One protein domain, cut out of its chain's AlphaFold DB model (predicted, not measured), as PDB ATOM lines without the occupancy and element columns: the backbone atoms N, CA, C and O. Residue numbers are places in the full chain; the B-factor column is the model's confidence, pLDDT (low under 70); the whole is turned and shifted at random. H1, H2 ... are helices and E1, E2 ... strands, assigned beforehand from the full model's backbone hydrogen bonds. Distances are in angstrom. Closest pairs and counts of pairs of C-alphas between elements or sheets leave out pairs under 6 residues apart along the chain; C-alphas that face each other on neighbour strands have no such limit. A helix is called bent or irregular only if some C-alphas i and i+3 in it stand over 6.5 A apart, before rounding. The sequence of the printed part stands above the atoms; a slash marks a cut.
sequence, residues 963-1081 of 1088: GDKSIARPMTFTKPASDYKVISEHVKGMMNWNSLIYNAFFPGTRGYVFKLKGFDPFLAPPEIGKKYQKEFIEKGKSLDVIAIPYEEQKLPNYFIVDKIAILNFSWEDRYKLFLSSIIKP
ATOM      1  N   GLY A 963      -3.812  23.696   1.632       92.94
ATOM      2  CA  GLY A 963      -3.010  23.077   0.577       92.94
ATOM      3  C   GLY A 963      -1.616  23.695   0.423       92.94
ATOM      4  O   GLY A 963      -1.060  23.664  -0.666       92.94
ATOM      5  N   ASP A 964      -1.057  24.296   1.472       94.19
ATOM      6  CA  ASP A 964       0.192  25.064   1.415       94.19
ATOM      7  C   ASP A 964       1.400  24.181   1.040       94.19
ATOM      8  O   ASP A 964       1.647  23.144   1.660       94.19
ATOM      9  N   LYS A 965       2.203  24.589   0.049       91.81
ATOM     10  CA  LYS A 965       3.382  23.817  -0.383       91.81
ATOM     11  C   LYS A 965       4.422  23.600   0.716       91.81
ATOM     12  O   LYS A 965       5.184  22.634   0.662       91.81
ATOM     13  N   SER A 966       4.485  24.490   1.705       91.75
ATOM     14  CA  SER A 966       5.505  24.481   2.758       91.75
ATOM     15  C   SER A 966       5.419  23.265   3.684       91.75
ATOM     16  O   SER A 966       6.413  22.962   4.350       91.75
ATOM     17  N   ILE A 967       4.284  22.547   3.686       93.50
ATOM     18  CA  ILE A 967       4.070  21.295   4.434       93.50
ATOM     19  C   ILE A 967       4.173  20.032   3.564       93.50
ATOM     20  O   ILE A 967       4.156  18.916   4.085       93.50
ATOM     21  N   ALA A 968       4.315  20.190   2.249       92.69
ATOM     22  CA  ALA A 968       4.383  19.088   1.301       92.69
ATOM     23  C   ALA A 968       5.816  18.609   1.080       92.69
ATOM     24  O   ALA A 968       6.785  19.357   1.219       92.69
ATOM     25  N   ARG A 969       5.964  17.328   0.725       92.50
ATOM     26  CA  ARG A 969       7.279  16.697   0.578       92.50
ATOM     27  C   ARG A 969       7.945  17.137  -0.731       92.50
ATOM     28  O   ARG A 969       7.462  16.740  -1.793       92.50
ATOM     29  N   PRO A 970       9.071  17.866  -0.707       89.31
ATOM     30  CA  PRO A 970       9.755  18.241  -1.935       89.31
ATOM     31  C   PRO A 970      10.550  17.060  -2.509       89.31
ATOM     32  O   PRO A 970      11.394  16.476  -1.834       89.31
ATOM     33  N   MET A 971      10.318  16.717  -3.775       89.50
ATOM     34  CA  MET A 971      10.988  15.608  -4.464       89.50
ATOM     35  C   MET A 971      11.363  15.985  -5.894       89.50
ATOM     36  O   MET A 971      10.734  16.841  -6.504       89.50
ATOM     37  N   THR A 972      12.402  15.343  -6.433       82.44
ATOM     38  CA  THR A 972      12.849  15.529  -7.824       82.44
ATOM     39  C   THR A 972      12.498  14.297  -8.648       82.44
ATOM     40  O   THR A 972      12.754  13.175  -8.211       82.44
ATOM     41  N   PHE A 973      11.945  14.496  -9.839       80.88
ATOM     42  CA  PHE A 973      11.738  13.444 -10.823       80.88
ATOM     43  C   PHE A 973      13.087  13.134 -11.473       80.88
ATOM     44  O   PHE A 973      13.569  13.910 -12.281       80.88
ATOM     45  N   THR A 974      13.779  12.064 -11.089       72.06
ATOM     46  CA  THR A 974      15.204  11.923 -11.455       72.06
ATOM     47  C   THR A 974      15.465  11.268 -12.806       72.06
ATOM     48  O   THR A 974      16.546  11.440 -13.359       72.06
ATOM     49  N   LYS A 975      14.517  10.495 -13.336       70.56
ATOM     50  CA  LYS A 975      14.662   9.737 -14.588       70.56
ATOM     51  C   LYS A 975      13.288   9.460 -15.206       70.56
ATOM     52  O   LYS A 975      12.296   9.640 -14.508       70.56
ATOM     53  N   PRO A 976      13.182   9.029 -16.471       71.50
ATOM     54  CA  PRO A 976      11.899   8.664 -17.071       71.50
ATOM     55  C   PRO A 976      11.147   7.597 -16.263       71.50
ATOM     56  O   PRO A 976      11.758   6.695 -15.685       71.50
ATOM     57  N   ALA A 977       9.809   7.658 -16.251       70.69
ATOM     58  CA  ALA A 977       8.969   6.692 -15.530       70.69
ATOM     59  C   ALA A 977       9.242   5.230 -15.949       70.69
ATOM     60  O   ALA A 977       9.204   4.336 -15.105       70.69
ATOM     61  N   SER A 978       9.598   5.002 -17.222       70.50
ATOM     62  CA  SER A 978       9.984   3.695 -17.779       70.50
ATOM     63  C   SER A 978      11.203   3.060 -17.108       70.50
ATOM     64  O   SER A 978      11.359   1.841 -17.142       70.50
ATOM     65  N   ASP A 979      12.062   3.874 -16.495       72.69
ATOM     66  CA  ASP A 979      13.356   3.445 -15.958       72.69
ATOM     67  C   ASP A 979      13.281   3.140 -14.453       72.69
ATOM     68  O   ASP A 979      14.270   2.738 -13.817       72.69
ATOM     69  N   TYR A 980      12.113   3.342 -13.841       70.19
ATOM     70  CA  TYR A 980      11.835   2.899 -12.483       70.19
ATOM     71  C   TYR A 980      11.357   1.446 -12.498       70.19
ATOM     72  O   TYR A 980      10.315   1.126 -13.056       70.19
ATOM     73  N   LYS A 981      12.092   0.561 -11.807       75.00
ATOM     74  CA  LYS A 981      11.640  -0.821 -11.547       75.00
ATOM     75  C   LYS A 981      10.311  -0.853 -10.781       75.00
ATOM     76  O   LYS A 981       9.508  -1.750 -10.991       75.00
ATOM     77  N   VAL A 982      10.118   0.117  -9.889       82.38
ATOM     78  CA  VAL A 982       8.892   0.359  -9.123       82.38
ATOM     79  C   VAL A 982       8.668   1.866  -9.108       82.38
ATOM     80  O   VAL A 982       9.569   2.609  -8.706       82.38
ATOM     81  N   ILE A 983       7.497   2.319  -9.562       83.31
ATOM     82  CA  ILE A 983       7.141   3.742  -9.556       83.31
ATOM     83  C   ILE A 983       6.930   4.171  -8.105       83.31
ATOM     84  O   ILE A 983       6.010   3.719  -7.429       83.31
ATOM     85  N   SER A 984       7.808   5.041  -7.622       88.19
ATOM     86  CA  SER A 984       7.701   5.627  -6.290       88.19
ATOM     87  C   SER A 984       6.555   6.636  -6.202       88.19
ATOM     88  O   SER A 984       6.221   7.291  -7.186       88.19
ATOM     89  N   GLU A 985       6.040   6.836  -4.991       90.06
ATOM     90  CA  GLU A 985       4.890   7.700  -4.691       90.06
ATOM     91  C   GLU A 985       5.000   9.121  -5.286       90.06
ATOM     92  O   GLU A 985       4.061   9.609  -5.903       90.06
ATOM     93  N   HIS A 986       6.171   9.762  -5.200       90.44
ATOM     94  CA  HIS A 986       6.381  11.107  -5.753       90.44
ATOM     95  C   HIS A 986       6.311  11.156  -7.285       90.44
ATOM     96  O   HIS A 986       5.717  12.075  -7.838       90.44
ATOM     97  N   VAL A 987       6.866  10.147  -7.969       90.75
ATOM     98  CA  VAL A 987       6.778  10.027  -9.434       90.75
ATOM     99  C   VAL A 987       5.326   9.809  -9.846       90.75
ATOM    100  O   VAL A 987       4.860  10.444 -10.786       90.75
ATOM    101  N   LYS A 988       4.582   8.976  -9.103       92.44
ATOM    102  CA  LYS A 988       3.140   8.791  -9.312       92.44
ATOM    103  C   LYS A 988       2.388  10.120  -9.164       92.44
ATOM    104  O   LYS A 988       1.619  10.468 -10.051       92.44
ATOM    105  N   GLY A 989       2.658  10.888  -8.105       94.00
ATOM    106  CA  GLY A 989       2.038  12.199  -7.877       94.00
ATOM    107  C   GLY A 989       2.300  13.205  -9.000       94.00
ATOM    108  O   GLY A 989       1.381  13.886  -9.443       94.00
ATOM    109  N   MET A 990       3.533  13.252  -9.504       93.12
ATOM    110  CA  MET A 990       3.924  14.096 -10.638       93.12
ATOM    111  C   MET A 990       3.238  13.672 -11.944       93.12
ATOM    112  O   MET A 990       2.729  14.505 -12.687       93.12
ATOM    113  N   MET A 991       3.158  12.367 -12.211       91.19
ATOM    114  CA  MET A 991       2.437  11.845 -13.377       91.19
ATOM    115  C   MET A 991       0.931  12.117 -13.295       91.19
ATOM    116  O   MET A 991       0.315  12.425 -14.314       91.19
ATOM    117  N   ASN A 992       0.346  12.033 -12.096       94.12
ATOM    118  CA  ASN A 992      -1.061  12.354 -11.859       94.12
ATOM    119  C   ASN A 992      -1.357  13.841 -12.108       94.12
ATOM    120  O   ASN A 992      -2.418  14.172 -12.626       94.12
ATOM    121  N   TRP A 993      -0.424  14.742 -11.785       93.75
ATOM    122  CA  TRP A 993      -0.557  16.154 -12.149       93.75
ATOM    123  C   TRP A 993      -0.576  16.341 -13.664       93.75
ATOM    124  O   TRP A 993      -1.518  16.928 -14.192       93.75
ATOM    125  N   ASN A 994       0.411  15.779 -14.372       88.75
ATOM    126  CA  ASN A 994       0.496  15.901 -15.829       88.75
ATOM    127  C   ASN A 994      -0.742  15.342 -16.546       88.75
ATOM    128  O   ASN A 994      -1.123  15.857 -17.596       88.75
ATOM    129  N   SER A 995      -1.369  14.289 -16.009       88.69
ATOM    130  CA  SER A 995      -2.567  13.696 -16.613       88.69
ATOM    131  C   SER A 995      -3.842  14.512 -16.380       88.69
ATOM    132  O   SER A 995      -4.763  14.432 -17.194       88.69
ATOM    133  N   LEU A 996      -3.908  15.300 -15.301       85.69
ATOM    134  CA  LEU A 996      -5.105  16.048 -14.908       85.69
ATOM    135  C   LEU A 996      -5.044  17.530 -15.285       85.69
ATOM    136  O   LEU A 996      -6.028  18.065 -15.792       85.69
ATOM    137  N   ILE A 997      -3.906  18.184 -15.057       85.44
ATOM    138  CA  ILE A 997      -3.755  19.637 -15.159       85.44
ATOM    139  C   ILE A 997      -3.029  19.995 -16.472       85.44
ATOM    140  O   ILE A 997      -3.655  19.993 -17.538       85.44
ATOM    141  N   TYR A 998      -1.717  20.247 -16.409       75.81
ATOM    142  CA  TYR A 998      -0.819  20.534 -17.531       75.81
ATOM    143  C   TYR A 998       0.516  19.796 -17.346       75.81
ATOM    144  O   TYR A 998       0.844  19.348 -16.245       75.81
ATOM    145  N   ASN A 999       1.286  19.643 -18.425       75.00
ATOM    146  CA  ASN A 999       2.500  18.827 -18.438       75.00
ATOM    147  C   ASN A 999       3.697  19.557 -17.797       75.00
ATOM    148  O   ASN A 999       4.567  20.081 -18.488       75.00
ATOM    149  N   ALA A1000       3.724  19.597 -16.467       72.94
ATOM    150  CA  ALA A1000       4.728  20.313 -15.685       72.94
ATOM    151  C   ALA A1000       5.962  19.470 -15.329       72.94
ATOM    152  O   ALA A1000       7.040  20.005 -15.077       72.94
ATOM    153  N   PHE A1001       5.806  18.145 -15.255       78.44
ATOM    154  CA  PHE A1001       6.829  17.261 -14.704       78.44
ATOM    155  C   PHE A1001       7.512  16.392 -15.756       78.44
ATOM    156  O   PHE A1001       6.880  15.594 -16.444       78.44
ATOM    157  N   PHE A1002       8.835  16.464 -15.791       75.25
ATOM    158  CA  PHE A1002       9.723  15.625 -16.598       75.25
ATOM    159  C   PHE A1002      11.024  15.338 -15.822       75.25
ATOM    160  O   PHE A1002      11.265  15.963 -14.784       75.25
ATOM    161  N   PRO A1003      11.869  14.382 -16.246       72.31
ATOM    162  CA  PRO A1003      13.132  14.108 -15.563       72.31
ATOM    163  C   PRO A1003      13.984  15.379 -15.395       72.31
ATOM    164  O   PRO A1003      14.224  16.095 -16.356       72.31
ATOM    165  N   GLY A1004      14.415  15.666 -14.169       61.94
ATOM    166  CA  GLY A1004      15.089  16.899 -13.752       61.94
ATOM    167  C   GLY A1004      14.191  17.871 -12.974       61.94
ATOM    168  O   GLY A1004      14.700  18.670 -12.189       61.94
ATOM    169  N   THR A1005      12.865  17.779 -13.118       69.00
ATOM    170  CA  THR A1005      11.915  18.684 -12.441       69.00
ATOM    171  C   THR A1005      11.719  18.348 -10.966       69.00
ATOM    172  O   THR A1005      11.871  17.204 -10.533       69.00
ATOM    173  N   ARG A1006      11.359  19.358 -10.170       80.31
ATOM    174  CA  ARG A1006      11.061  19.230  -8.739       80.31
ATOM    175  C   ARG A1006       9.595  19.566  -8.489       80.31
ATOM    176  O   ARG A1006       9.082  20.500  -9.089       80.31
ATOM    177  N   GLY A1007       8.957  18.831  -7.589       88.50
ATOM    178  CA  GLY A1007       7.569  19.044  -7.184       88.50
ATOM    179  C   GLY A1007       7.363  18.808  -5.697       88.50
ATOM    180  O   GLY A1007       8.215  18.217  -5.025       88.50
ATOM    181  N   TYR A1008       6.220  19.263  -5.202       93.81
ATOM    182  CA  TYR A1008       5.805  19.152  -3.810       93.81
ATOM    183  C   TYR A1008       4.656  18.158  -3.700       93.81
ATOM    184  O   TYR A1008       3.575  18.375  -4.239       93.81
ATOM    185  N   VAL A1009       4.918  17.035  -3.039       95.38
ATOM    186  CA  VAL A1009       4.032  15.870  -3.019       95.38
ATOM    187  C   VAL A1009       3.049  15.962  -1.857       95.38
ATOM    188  O   VAL A1009       3.462  16.106  -0.701       95.38
ATOM    189  N   PHE A1010       1.767  15.803  -2.173       96.62
ATOM    190  CA  PHE A1010       0.645  15.745  -1.243       96.62
ATOM    191  C   PHE A1010      -0.015  14.371  -1.290       96.62
ATOM    192  O   PHE A1010      -0.320  13.852  -2.365       96.62
ATOM    193  N   LYS A1011      -0.297  13.814  -0.111       95.69
ATOM    194  CA  LYS A1011      -1.175  12.650   0.023       95.69
ATOM    195  C   LYS A1011      -2.628  13.094   0.009       95.69
ATOM    196  O   LYS A1011      -2.970  14.102   0.628       95.69
ATOM    197  N   LEU A1012      -3.469  12.336  -0.681       95.69
ATOM    198  CA  LEU A1012      -4.872  12.654  -0.900       95.69
ATOM    199  C   LEU A1012      -5.779  11.571  -0.327       95.69
ATOM    200  O   LEU A1012      -5.493  10.380  -0.420       95.69
ATOM    201  N   LYS A1013      -6.916  12.010   0.210       93.50
ATOM    202  CA  LYS A1013      -8.055  11.160   0.557       93.50
ATOM    203  C   LYS A1013      -9.030  11.020  -0.618       93.50
ATOM    204  O   LYS A1013      -9.776  10.047  -0.672       93.50
ATOM    205  N   GLY A1014      -9.039  11.982  -1.543       89.31
ATOM    206  CA  GLY A1014      -9.902  11.947  -2.721       89.31
ATOM    207  C   GLY A1014      -9.843  13.211  -3.578       89.31
ATOM    208  O   GLY A1014      -8.964  14.058  -3.417       89.31
ATOM    209  N   PHE A1015     -10.808  13.322  -4.484       93.88
ATOM    210  CA  PHE A1015     -10.966  14.413  -5.443       93.88
ATOM    211  C   PHE A1015     -12.440  14.809  -5.517       93.88
ATOM    212  O   PHE A1015     -13.295  13.925  -5.591       93.88
ATOM    213  N   ASP A1016     -12.725  16.111  -5.505       92.06
ATOM    214  CA  ASP A1016     -14.078  16.650  -5.637       92.06
ATOM    215  C   ASP A1016     -14.318  17.171  -7.069       92.06
ATOM    216  O   ASP A1016     -13.850  18.257  -7.423       92.06
ATOM    217  N   PRO A1017     -15.055  16.428  -7.917       86.38
ATOM    218  CA  PRO A1017     -15.308  16.838  -9.294       86.38
ATOM    219  C   PRO A1017     -16.247  18.045  -9.417       86.38
ATOM    220  O   PRO A1017     -16.284  18.641 -10.489       86.38
ATOM    221  N   PHE A1018     -16.990  18.416  -8.367       87.38
ATOM    222  CA  PHE A1018     -17.898  19.567  -8.397       87.38
ATOM    223  C   PHE A1018     -17.172  20.893  -8.158       87.38
ATOM    224  O   PHE A1018     -17.625  21.934  -8.626       87.38
ATOM    225  N   LEU A1019     -16.038  20.852  -7.453       88.94
ATOM    226  CA  LEU A1019     -15.159  22.006  -7.246       88.94
ATOM    227  C   LEU A1019     -14.118  22.164  -8.366       88.94
ATOM    228  O   LEU A1019     -13.500  23.220  -8.493       88.94
ATOM    229  N   ALA A1020     -13.900  21.120  -9.168       88.25
ATOM    230  CA  ALA A1020     -12.921  21.128 -10.245       88.25
ATOM    231  C   ALA A1020     -13.449  21.836 -11.510       88.25
ATOM    232  O   ALA A1020     -14.618  21.674 -11.870       88.25
ATOM    233  N   PRO A1021     -12.586  22.543 -12.267       88.12
ATOM    234  CA  PRO A1021     -12.930  23.015 -13.604       88.12
ATOM    235  C   PRO A1021     -13.441  21.871 -14.500       88.12
ATOM    236  O   PRO A1021     -12.885  20.766 -14.442       88.12
ATOM    237  N   PRO A1022     -14.439  22.104 -15.378       84.12
ATOM    238  CA  PRO A1022     -15.089  21.038 -16.147       84.12
ATOM    239  C   PRO A1022     -14.131  20.161 -16.963       84.12
ATOM    240  O   PRO A1022     -14.335  18.953 -17.085       84.12
ATOM    241  N   GLU A1023     -13.071  20.749 -17.521       84.69
ATOM    242  CA  GLU A1023     -12.059  20.015 -18.287       84.69
ATOM    243  C   GLU A1023     -11.245  19.053 -17.414       84.69
ATOM    244  O   GLU A1023     -11.016  17.905 -17.800       84.69
ATOM    245  N   ILE A1024     -10.861  19.492 -16.213       86.19
ATOM    246  CA  ILE A1024     -10.113  18.683 -15.243       86.19
ATOM    247  C   ILE A1024     -11.015  17.571 -14.697       86.19
ATOM    248  O   ILE A1024     -10.591  16.418 -14.637       86.19
ATOM    249  N   GLY A1025     -12.281  17.877 -14.388       87.94
ATOM    250  CA  GLY A1025     -13.269  16.880 -13.962       87.94
ATOM    251  C   GLY A1025     -13.471  15.764 -14.997       87.94
ATOM    252  O   GLY A1025     -13.466  14.582 -14.646       87.94
ATOM    253  N   LYS A1026     -13.547  16.109 -16.292       88.94
ATOM    254  CA  LYS A1026     -13.614  15.126 -17.392       88.94
ATOM    255  C   LYS A1026     -12.350  14.269 -17.489       88.94
ATOM    256  O   LYS A1026     -12.451  13.052 -17.651       88.94
ATOM    257  N   LYS A1027     -11.162  14.879 -17.384       88.94
ATOM    258  CA  LYS A1027      -9.887  14.139 -17.363       88.94
ATOM    259  C   LYS A1027      -9.831  13.168 -16.182       88.94
ATOM    260  O   LYS A1027      -9.450  12.018 -16.376       88.94
ATOM    261  N   TYR A1028     -10.271  13.587 -14.994       92.12
ATOM    262  CA  TYR A1028     -10.338  12.730 -13.807       92.12
ATOM    263  C   TYR A1028     -11.256  11.518 -14.008       92.12
ATOM    264  O   TYR A1028     -10.839  10.386 -13.752       92.12
ATOM    265  N   GLN A1029     -12.463  11.732 -14.544       91.25
ATOM    266  CA  GLN A1029     -13.398  10.649 -14.855       91.25
ATOM    267  C   GLN A1029     -12.762   9.598 -15.783       91.25
ATOM    268  O   GLN A1029     -12.786   8.404 -15.481       91.25
ATOM    269  N   LYS A1030     -12.123  10.051 -16.866       90.94
ATOM    270  CA  LYS A1030     -11.496   9.189 -17.876       90.94
ATOM    271  C   LYS A1030     -10.240   8.470 -17.373       90.94
ATOM    272  O   LYS A1030     -10.015   7.299 -17.674       90.94
ATOM    273  N   GLU A1031      -9.365   9.172 -16.657       89.44
ATOM    274  CA  GLU A1031      -8.047   8.644 -16.283       89.44
ATOM    275  C   GLU A1031      -8.057   7.823 -14.993       89.44
ATOM    276  O   GLU A1031      -7.224   6.919 -14.849       89.44
ATOM    277  N   PHE A1032      -8.995   8.098 -14.082       92.06
ATOM    278  CA  PHE A1032      -9.060   7.454 -12.773       92.06
ATOM    279  C   PHE A1032     -10.301   6.579 -12.621       92.06
ATOM    280  O   PHE A1032     -10.156   5.369 -12.452       92.06
ATOM    281  N   ILE A1033     -11.502   7.143 -12.754       92.50
ATOM    282  CA  ILE A1033     -12.747   6.411 -12.471       92.50
ATOM    283  C   ILE A1033     -12.980   5.276 -13.478       92.50
ATOM    284  O   ILE A1033     -13.085   4.119 -13.077       92.50
ATOM    285  N   GLU A1034     -12.980   5.567 -14.782       92.38
ATOM    286  CA  GLU A1034     -13.205   4.564 -15.840       92.38
ATOM    287  C   GLU A1034     -12.123   3.474 -15.875       92.38
ATOM    288  O   GLU A1034     -12.386   2.336 -16.257       92.38
ATOM    289  N   LYS A1035     -10.900   3.806 -15.445       91.19
ATOM    290  CA  LYS A1035      -9.765   2.872 -15.388       91.19
ATOM    291  C   LYS A1035      -9.640   2.154 -14.038       91.19
ATOM    292  O   LYS A1035      -8.664   1.427 -13.847       91.19
ATOM    293  N   GLY A1036     -10.566   2.373 -13.101       89.38
ATOM    294  CA  GLY A1036     -10.546   1.766 -11.766       89.38
ATOM    295  C   GLY A1036      -9.322   2.139 -10.919       89.38
ATOM    296  O   GLY A1036      -8.884   1.346 -10.088       89.38
ATOM    297  N   LYS A1037      -8.725   3.316 -11.147       88.44
ATOM    298  CA  LYS A1037      -7.559   3.810 -10.400       88.44
ATOM    299  C   LYS A1037      -7.991   4.784  -9.307       88.44
ATOM    300  O   LYS A1037      -8.843   5.636  -9.528       88.44
ATOM    301  N   SER A1038      -7.328   4.723  -8.156       87.31
ATOM    302  CA  SER A1038      -7.455   5.734  -7.105       87.31
ATOM    303  C   SER A1038      -6.465   6.885  -7.304       87.31
ATOM    304  O   SER A1038      -5.321   6.677  -7.724       87.31
ATOM    305  N   LEU A1039      -6.905   8.102  -6.971       93.25
ATOM    306  CA  LEU A1039      -6.045   9.276  -6.840       93.25
ATOM    307  C   LEU A1039      -5.715   9.499  -5.356       93.25
ATOM    308  O   LEU A1039      -6.458  10.142  -4.623       93.25
ATOM    309  N   ASP A1040      -4.603   8.917  -4.927       93.88
ATOM    310  CA  ASP A1040      -4.096   8.875  -3.546       93.88
ATOM    311  C   ASP A1040      -2.897   9.811  -3.308       93.88
ATOM    312  O   ASP A1040      -2.534  10.108  -2.170       93.88
ATOM    313  N   VAL A1041      -2.272  10.294  -4.382       96.00
ATOM    314  CA  VAL A1041      -1.142  11.224  -4.334       96.00
ATOM    315  C   VAL A1041      -1.151  12.153  -5.543       96.00
ATOM    316  O   VAL A1041      -1.463  11.742  -6.662       96.00
ATOM    317  N   ILE A1042      -0.757  13.400  -5.323       96.75
ATOM    318  CA  ILE A1042      -0.552  14.425  -6.349       96.75
ATOM    319  C   ILE A1042       0.739  15.177  -6.014       96.75
ATOM    320  O   ILE A1042       1.154  15.219  -4.856       96.75
ATOM    321  N   ALA A1043       1.404  15.753  -7.008       95.25
ATOM    322  CA  ALA A1043       2.470  16.716  -6.770       95.25
ATOM    323  C   ALA A1043       2.112  18.039  -7.435       95.25
ATOM    324  O   ALA A1043       1.673  18.024  -8.579       95.25
ATOM    325  N   ILE A1044       2.322  19.158  -6.747       91.88
ATOM    326  CA  ILE A1044       2.257  20.476  -7.385       91.88
ATOM    327  C   ILE A1044       3.652  20.878  -7.884       91.88
ATOM    328  O   ILE A1044       4.650  20.524  -7.232       91.88
ATOM    329  N   PRO A1045       3.757  21.537  -9.050       81.44
ATOM    330  CA  PRO A1045       5.005  22.084  -9.575       81.44
ATOM    331  C   PRO A1045       5.712  22.994  -8.575       81.44
ATOM    332  O   PRO A1045       5.145  23.425  -7.576       81.44
ATOM    333  N   TYR A1046       6.994  23.255  -8.812       77.81
ATOM    334  CA  TYR A1046       7.806  24.035  -7.878       77.81
ATOM    335  C   TYR A1046       7.304  25.482  -7.717       77.81
ATOM    336  O   TYR A1046       7.440  26.083  -6.646       77.81
ATOM    337  N   GLU A1047       6.767  26.015  -8.808       70.00
ATOM    338  CA  GLU A1047       6.230  27.357  -8.990       70.00
ATOM    339  C   GLU A1047       4.933  27.557  -8.191       70.00
ATOM    340  O   GLU A1047       4.770  28.581  -7.522       70.00
ATOM    341  N   GLU A1048       4.076  26.534  -8.163       77.31
ATOM    342  CA  GLU A1048       2.783  26.564  -7.480       77.31
ATOM    343  C   GLU A1048       2.948  26.712  -5.965       77.31
ATOM    344  O   GLU A1048       3.713  25.985  -5.327       77.31
ATOM    345  N   GLN A1049       2.190  27.631  -5.364       82.31
ATOM    346  CA  GLN A1049       2.232  27.878  -3.917       82.31
ATOM    347  C   GLN A1049       1.277  26.987  -3.125       82.31
ATOM    348  O   GLN A1049       1.532  26.694  -1.953       82.31
ATOM    349  N   LYS A1050       0.163  26.579  -3.740       90.62
ATOM    350  CA  LYS A1050      -0.916  25.857  -3.069       90.62
ATOM    351  C   LYS A1050      -1.494  24.762  -3.951       90.62
ATOM    352  O   LYS A1050      -1.595  24.905  -5.164       90.62
ATOM    353  N   LEU A1051      -1.924  23.684  -3.313       93.38
ATOM    354  CA  LEU A1051      -2.730  22.652  -3.934       93.38
ATOM    355  C   LEU A1051      -4.166  23.168  -4.146       93.38
ATOM    356  O   LEU A1051      -4.764  23.675  -3.193       93.38
ATOM    357  N   PRO A1052      -4.747  23.017  -5.350       91.69
ATOM    358  CA  PRO A1052      -6.136  23.389  -5.589       91.69
ATOM    359  C   PRO A1052      -7.119  22.666  -4.656       91.69
ATOM    360  O   PRO A1052      -6.967  21.479  -4.367       91.69
ATOM    361  N   ASN A1053      -8.162  23.375  -4.222       90.44
ATOM    362  CA  ASN A1053      -9.109  22.920  -3.193       90.44
ATOM    363  C   ASN A1053      -9.977  21.708  -3.589       90.44
ATOM    364  O   ASN A1053     -10.553  21.064  -2.717       90.44
ATOM    365  N   TYR A1054     -10.054  21.371  -4.878       93.25
ATOM    366  CA  TYR A1054     -10.723  20.164  -5.367       93.25
ATOM    367  C   TYR A1054      -9.898  18.881  -5.160       93.25
ATOM    368  O   TYR A1054     -10.416  17.779  -5.343       93.25
ATOM    369  N   PHE A1055      -8.633  18.983  -4.740       95.12
ATOM    370  CA  PHE A1055      -7.869  17.844  -4.231       95.12
ATOM    371  C   PHE A1055      -8.019  17.752  -2.709       95.12
ATOM    372  O   PHE A1055      -7.555  18.612  -1.961       95.12
ATOM    373  N   ILE A1056      -8.638  16.675  -2.230       93.88
ATOM    374  CA  ILE A1056      -8.919  16.492  -0.806       93.88
ATOM    375  C   ILE A1056      -7.687  15.879  -0.140       93.88
ATOM    376  O   ILE A1056      -7.421  14.686  -0.292       93.88
ATOM    377  N   VAL A1057      -6.941  16.684   0.616       94.69
ATOM    378  CA  VAL A1057      -5.720  16.251   1.315       94.69
ATOM    379  C   VAL A1057      -5.988  15.217   2.413       94.69
ATOM    380  O   VAL A1057      -6.948  15.314   3.182       94.69
ATOM    381  N   ASP A1058      -5.094  14.234   2.539       95.62
ATOM    382  CA  ASP A1058      -5.051  13.342   3.698       95.62
ATOM    383  C   ASP A1058      -4.352  14.050   4.864       95.62
ATOM    384  O   ASP A1058      -3.126  14.013   5.019       95.62
ATOM    385  N   LYS A1059      -5.161  14.721   5.691       94.62
ATOM    386  CA  LYS A1059      -4.669  15.537   6.807       94.62
ATOM    387  C   LYS A1059      -3.798  14.745   7.783       94.62
ATOM    388  O   LYS A1059      -2.795  15.270   8.254       94.62
ATOM    389  N   ILE A1060      -4.164  13.494   8.073       94.19
ATOM    390  CA  ILE A1060      -3.460  12.660   9.056       94.19
ATOM    391  C   ILE A1060      -2.104  12.242   8.493       94.19
ATOM    392  O   ILE A1060      -1.080  12.397   9.158       94.19
ATOM    393  N   ALA A1061      -2.079  11.747   7.254       93.88
ATOM    394  CA  ALA A1061      -0.840  11.282   6.646       93.88
ATOM    395  C   ALA A1061       0.173  12.419   6.448       93.88
ATOM    396  O   ALA A1061       1.369  12.217   6.675       93.88
ATOM    397  N   ILE A1062      -0.297  13.610   6.058       94.38
ATOM    398  CA  ILE A1062       0.565  14.783   5.910       94.38
ATOM    399  C   ILE A1062       1.069  15.255   7.276       94.38
ATOM    400  O   ILE A1062       2.278  15.398   7.424       94.38
ATOM    401  N   LEU A1063       0.196  15.416   8.280       95.50
ATOM    402  CA  LEU A1063       0.594  15.878   9.617       95.50
ATOM    403  C   LEU A1063       1.625  14.945  10.273       95.50
ATOM    404  O   LEU A1063       2.611  15.420  10.843       95.50
ATOM    405  N   ASN A1064       1.445  13.627  10.142       94.31
ATOM    406  CA  ASN A1064       2.411  12.648  10.642       94.31
ATOM    407  C   ASN A1064       3.771  12.808   9.962       94.31
ATOM    408  O   ASN A1064       4.802  12.910  10.629       94.31
ATOM    409  N   PHE A1065       3.780  12.899   8.630       92.00
ATOM    410  CA  PHE A1065       5.016  13.032   7.869       92.00
ATOM    411  C   PHE A1065       5.735  14.366   8.130       92.00
ATOM    412  O   PHE A1065       6.961  14.364   8.305       92.00
ATOM    413  N   SER A1066       4.990  15.477   8.124       92.62
ATOM    414  CA  SER A1066       5.517  16.842   8.172       92.62
ATOM    415  C   SER A1066       5.820  17.321   9.589       92.62
ATOM    416  O   SER A1066       6.647  18.213   9.743       92.62
ATOM    417  N   TRP A1067       5.197  16.764  10.628       94.31
ATOM    418  CA  TRP A1067       5.435  17.210  12.001       94.31
ATOM    419  C   TRP A1067       5.609  16.056  12.979       94.31
ATOM    420  O   TRP A1067       6.688  15.933  13.566       94.31
ATOM    421  N   GLU A1068       4.603  15.189  13.134       92.94
ATOM    422  CA  GLU A1068       4.568  14.299  14.300       92.94
ATOM    423  C   GLU A1068       5.729  13.316  14.372       92.94
ATOM    424  O   GLU A1068       6.406  13.223  15.394       92.94
ATOM    425  N   ASP A1069       6.023  12.628  13.275       90.81
ATOM    426  CA  ASP A1069       7.127  11.672  13.231       90.81
ATOM    427  C   ASP A1069       8.491  12.352  13.430       90.81
ATOM    428  O   ASP A1069       9.463  11.702  13.815       90.81
ATOM    429  N   ARG A1070       8.597  13.653  13.126       89.12
ATOM    430  CA  ARG A1070       9.866  14.390  13.137       89.12
ATOM    431  C   ARG A1070      10.232  14.854  14.524       89.12
ATOM    432  O   ARG A1070      11.341  14.571  14.974       89.12
ATOM    433  N   TYR A1071       9.299  15.510  15.212       90.06
ATOM    434  CA  TYR A1071       9.558  15.885  16.593       90.06
ATOM    435  C   TYR A1071       9.667  14.625  17.461       90.06
ATOM    436  O   TYR A1071      10.556  14.565  18.299       90.06
ATOM    437  N   LYS A1072       8.857  13.573  17.227       89.62
ATOM    438  CA  LYS A1072       8.974  12.302  17.971       89.62
ATOM    439  C   LYS A1072      10.362  11.690  17.812       89.62
ATOM    440  O   LYS A1072      10.924  11.212  18.792       89.62
ATOM    441  N   LEU A1073      10.937  11.735  16.608       86.00
ATOM    442  CA  LEU A1073      12.298  11.257  16.388       86.00
ATOM    443  C   LEU A1073      13.328  12.103  17.145       86.00
ATOM    444  O   LEU A1073      14.169  11.533  17.836       86.00
ATOM    445  N   PHE A1074      13.236  13.432  17.062       87.81
ATOM    446  CA  PHE A1074      14.131  14.338  17.788       87.81
ATOM    447  C   PHE A1074      14.058  14.142  19.308       87.81
ATOM    448  O   PHE A1074      15.086  14.108  19.978       87.81
ATOM    449  N   LEU A1075      12.852  13.960  19.850       87.25
ATOM    450  CA  LEU A1075      12.628  13.745  21.279       87.25
ATOM    451  C   LEU A1075      12.875  12.296  21.724       87.25
ATOM    452  O   LEU A1075      12.914  12.032  22.922       87.25
ATOM    453  N   SER A1076      13.035  11.339  20.806       82.56
ATOM    454  CA  SER A1076      13.164   9.918  21.167       82.56
ATOM    455  C   SER A1076      14.392   9.621  22.036       82.56
ATOM    456  O   SER A1076      14.341   8.734  22.888       82.56
ATOM    457  N   SER A1077      15.468  10.392  21.864       75.31
ATOM    458  CA  SER A1077      16.680  10.385  22.694       75.31
ATOM    459  C   SER A1077      16.491  11.092  24.042       75.31
ATOM    460  O   SER A1077      17.198  10.793  24.994       75.31
ATOM    461  N   ILE A1078      15.512  11.990  24.146       75.19
ATOM    462  CA  ILE A1078      15.183  12.737  25.369       75.19
ATOM    463  C   ILE A1078      14.247  11.917  26.271       75.19
ATOM    464  O   ILE A1078      14.351  11.976  27.490       75.19
ATOM    465  N   ILE A1079      13.340  11.131  25.679       62.75
ATOM    466  CA  ILE A1079      12.273  10.413  26.398       62.75
ATOM    467  C   ILE A1079      12.711   9.005  26.851       62.75
ATOM    468  O   ILE A1079      12.259   8.530  27.891       62.75
ATOM    469  N   LYS A1080      13.619   8.325  26.135       48.38
ATOM    470  CA  LYS A1080      14.086   6.969  26.505       48.38
ATOM    471  C   LYS A1080      14.818   6.864  27.859       48.38
ATOM    472  O   LYS A1080      14.621   5.850  28.524       48.38
ATOM    473  N   PRO A1081      15.588   7.861  28.329       43.62
ATOM    474  CA  PRO A1081      16.101   7.864  29.703       43.62
ATOM    475  C   PRO A1081      15.004   8.121  30.754       43.62
ATOM    476  O   PRO A1081      15.185   7.805  31.924       43.62
TER     477      PRO A1081
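This is residues 963 to 1081 of the 1088 residues of the protein "DNA polymerase" of candidate division CPR1 bacterium ADurb.Bin160 (UniProt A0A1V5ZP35). A small, twisted four-strand sheet built round the bent strand E2 has helix H1 packed across one face; H2 lies past the end of H1, and the bent helix H3 leads away at the opposite end as an arm, with residues 1073 to 1081 sticking out. The printed part has 119 residues, with three named helices and four named strands in the order E1, H1, E2, H2, E3, E4, H3; its class is mixed, helices and strands. The sheet is branched and antiparallel, with E1, E3 and E4 each a neighbour of E2. The whole is only just compact, close to loose, with a radius of gyration of the C-alphas of 15.9 A, and its elongated outline spans 56 by 34 by 29 A.

E1 is residues 969 to 972, beginning at C-alpha 969 at (7.279, 16.697, 0.578). H1, residues 985 to 996, is 16.6 A long. E2, residues 1006 to 1015, is 22.8 A long and bends by 84 degrees at residue 1012. H2, residues 1022 to 1033, is 15.3 A long and begins at C-alpha 1022 at (-15.089, 21.038, -16.147). E3 is residues 1041 to 1045, 13.5 A, and E4 is residues 1055 to 1057. H3, residues 1059 to 1079, was assigned as one helix by its hydrogen bonds but is bent: C-alphas 1066 and 1069 are 7.4 A apart. Its arms are H3a, residues 1059 to 1066, 10.4 A, and H3b, residues 1069 to 1079, 14.2 A, ending at C-alpha 1079 at (12.273, 10.413, 26.398). H3b is itself irregular, with C-alphas 1074 and 1077 6.8 A apart.

E1 and E4 lie on one side of E2, E3 on the other side. N 1009 and O 969 of E2 and E1 are 2.8 A apart, N 1010 and O 1042 of E2 and E3 2.8 A, and N 1013 and O 1056 of E2 and E4 2.8 A, within hydrogen-bond range. H1 is on the sheet at a height of 6.5 A, across the strands at 72 degrees to E3 on the local plane; its closest C-alphas to E3 are those of Gly 989 and Ile 1042, 3.7 A. With residues 995 to 996 alone H1 touches H2, at a steep tilt of 48 degrees, opposite ways; the closest C-alphas are those of Leu 996 and Ile 1024, 5.7 A. H3a stands at the sheet's level, its height 2.2 A; its closest C-alphas to E2 are those of Ile 1062 and Lys 1011, 6.5 A. H3a and H3b stand at a steep tilt of 58 degrees, and H3b is apart from E2. In H1, H2 and H3a every O i to N i+4 pair is within hydrogen-bond range; in H3b, 5 of 7 are.

The C-alphas farthest apart are those of Pro 1022 and Pro 1081, 57.0 A. The printed part has no cut. The link from E1 to H1 is long, 12 residues, of which 978 to 983 stand free. The mean pLDDT of the printed part is 86.5; residues 1004 to 1005 and 1079 to 1081 are under 70.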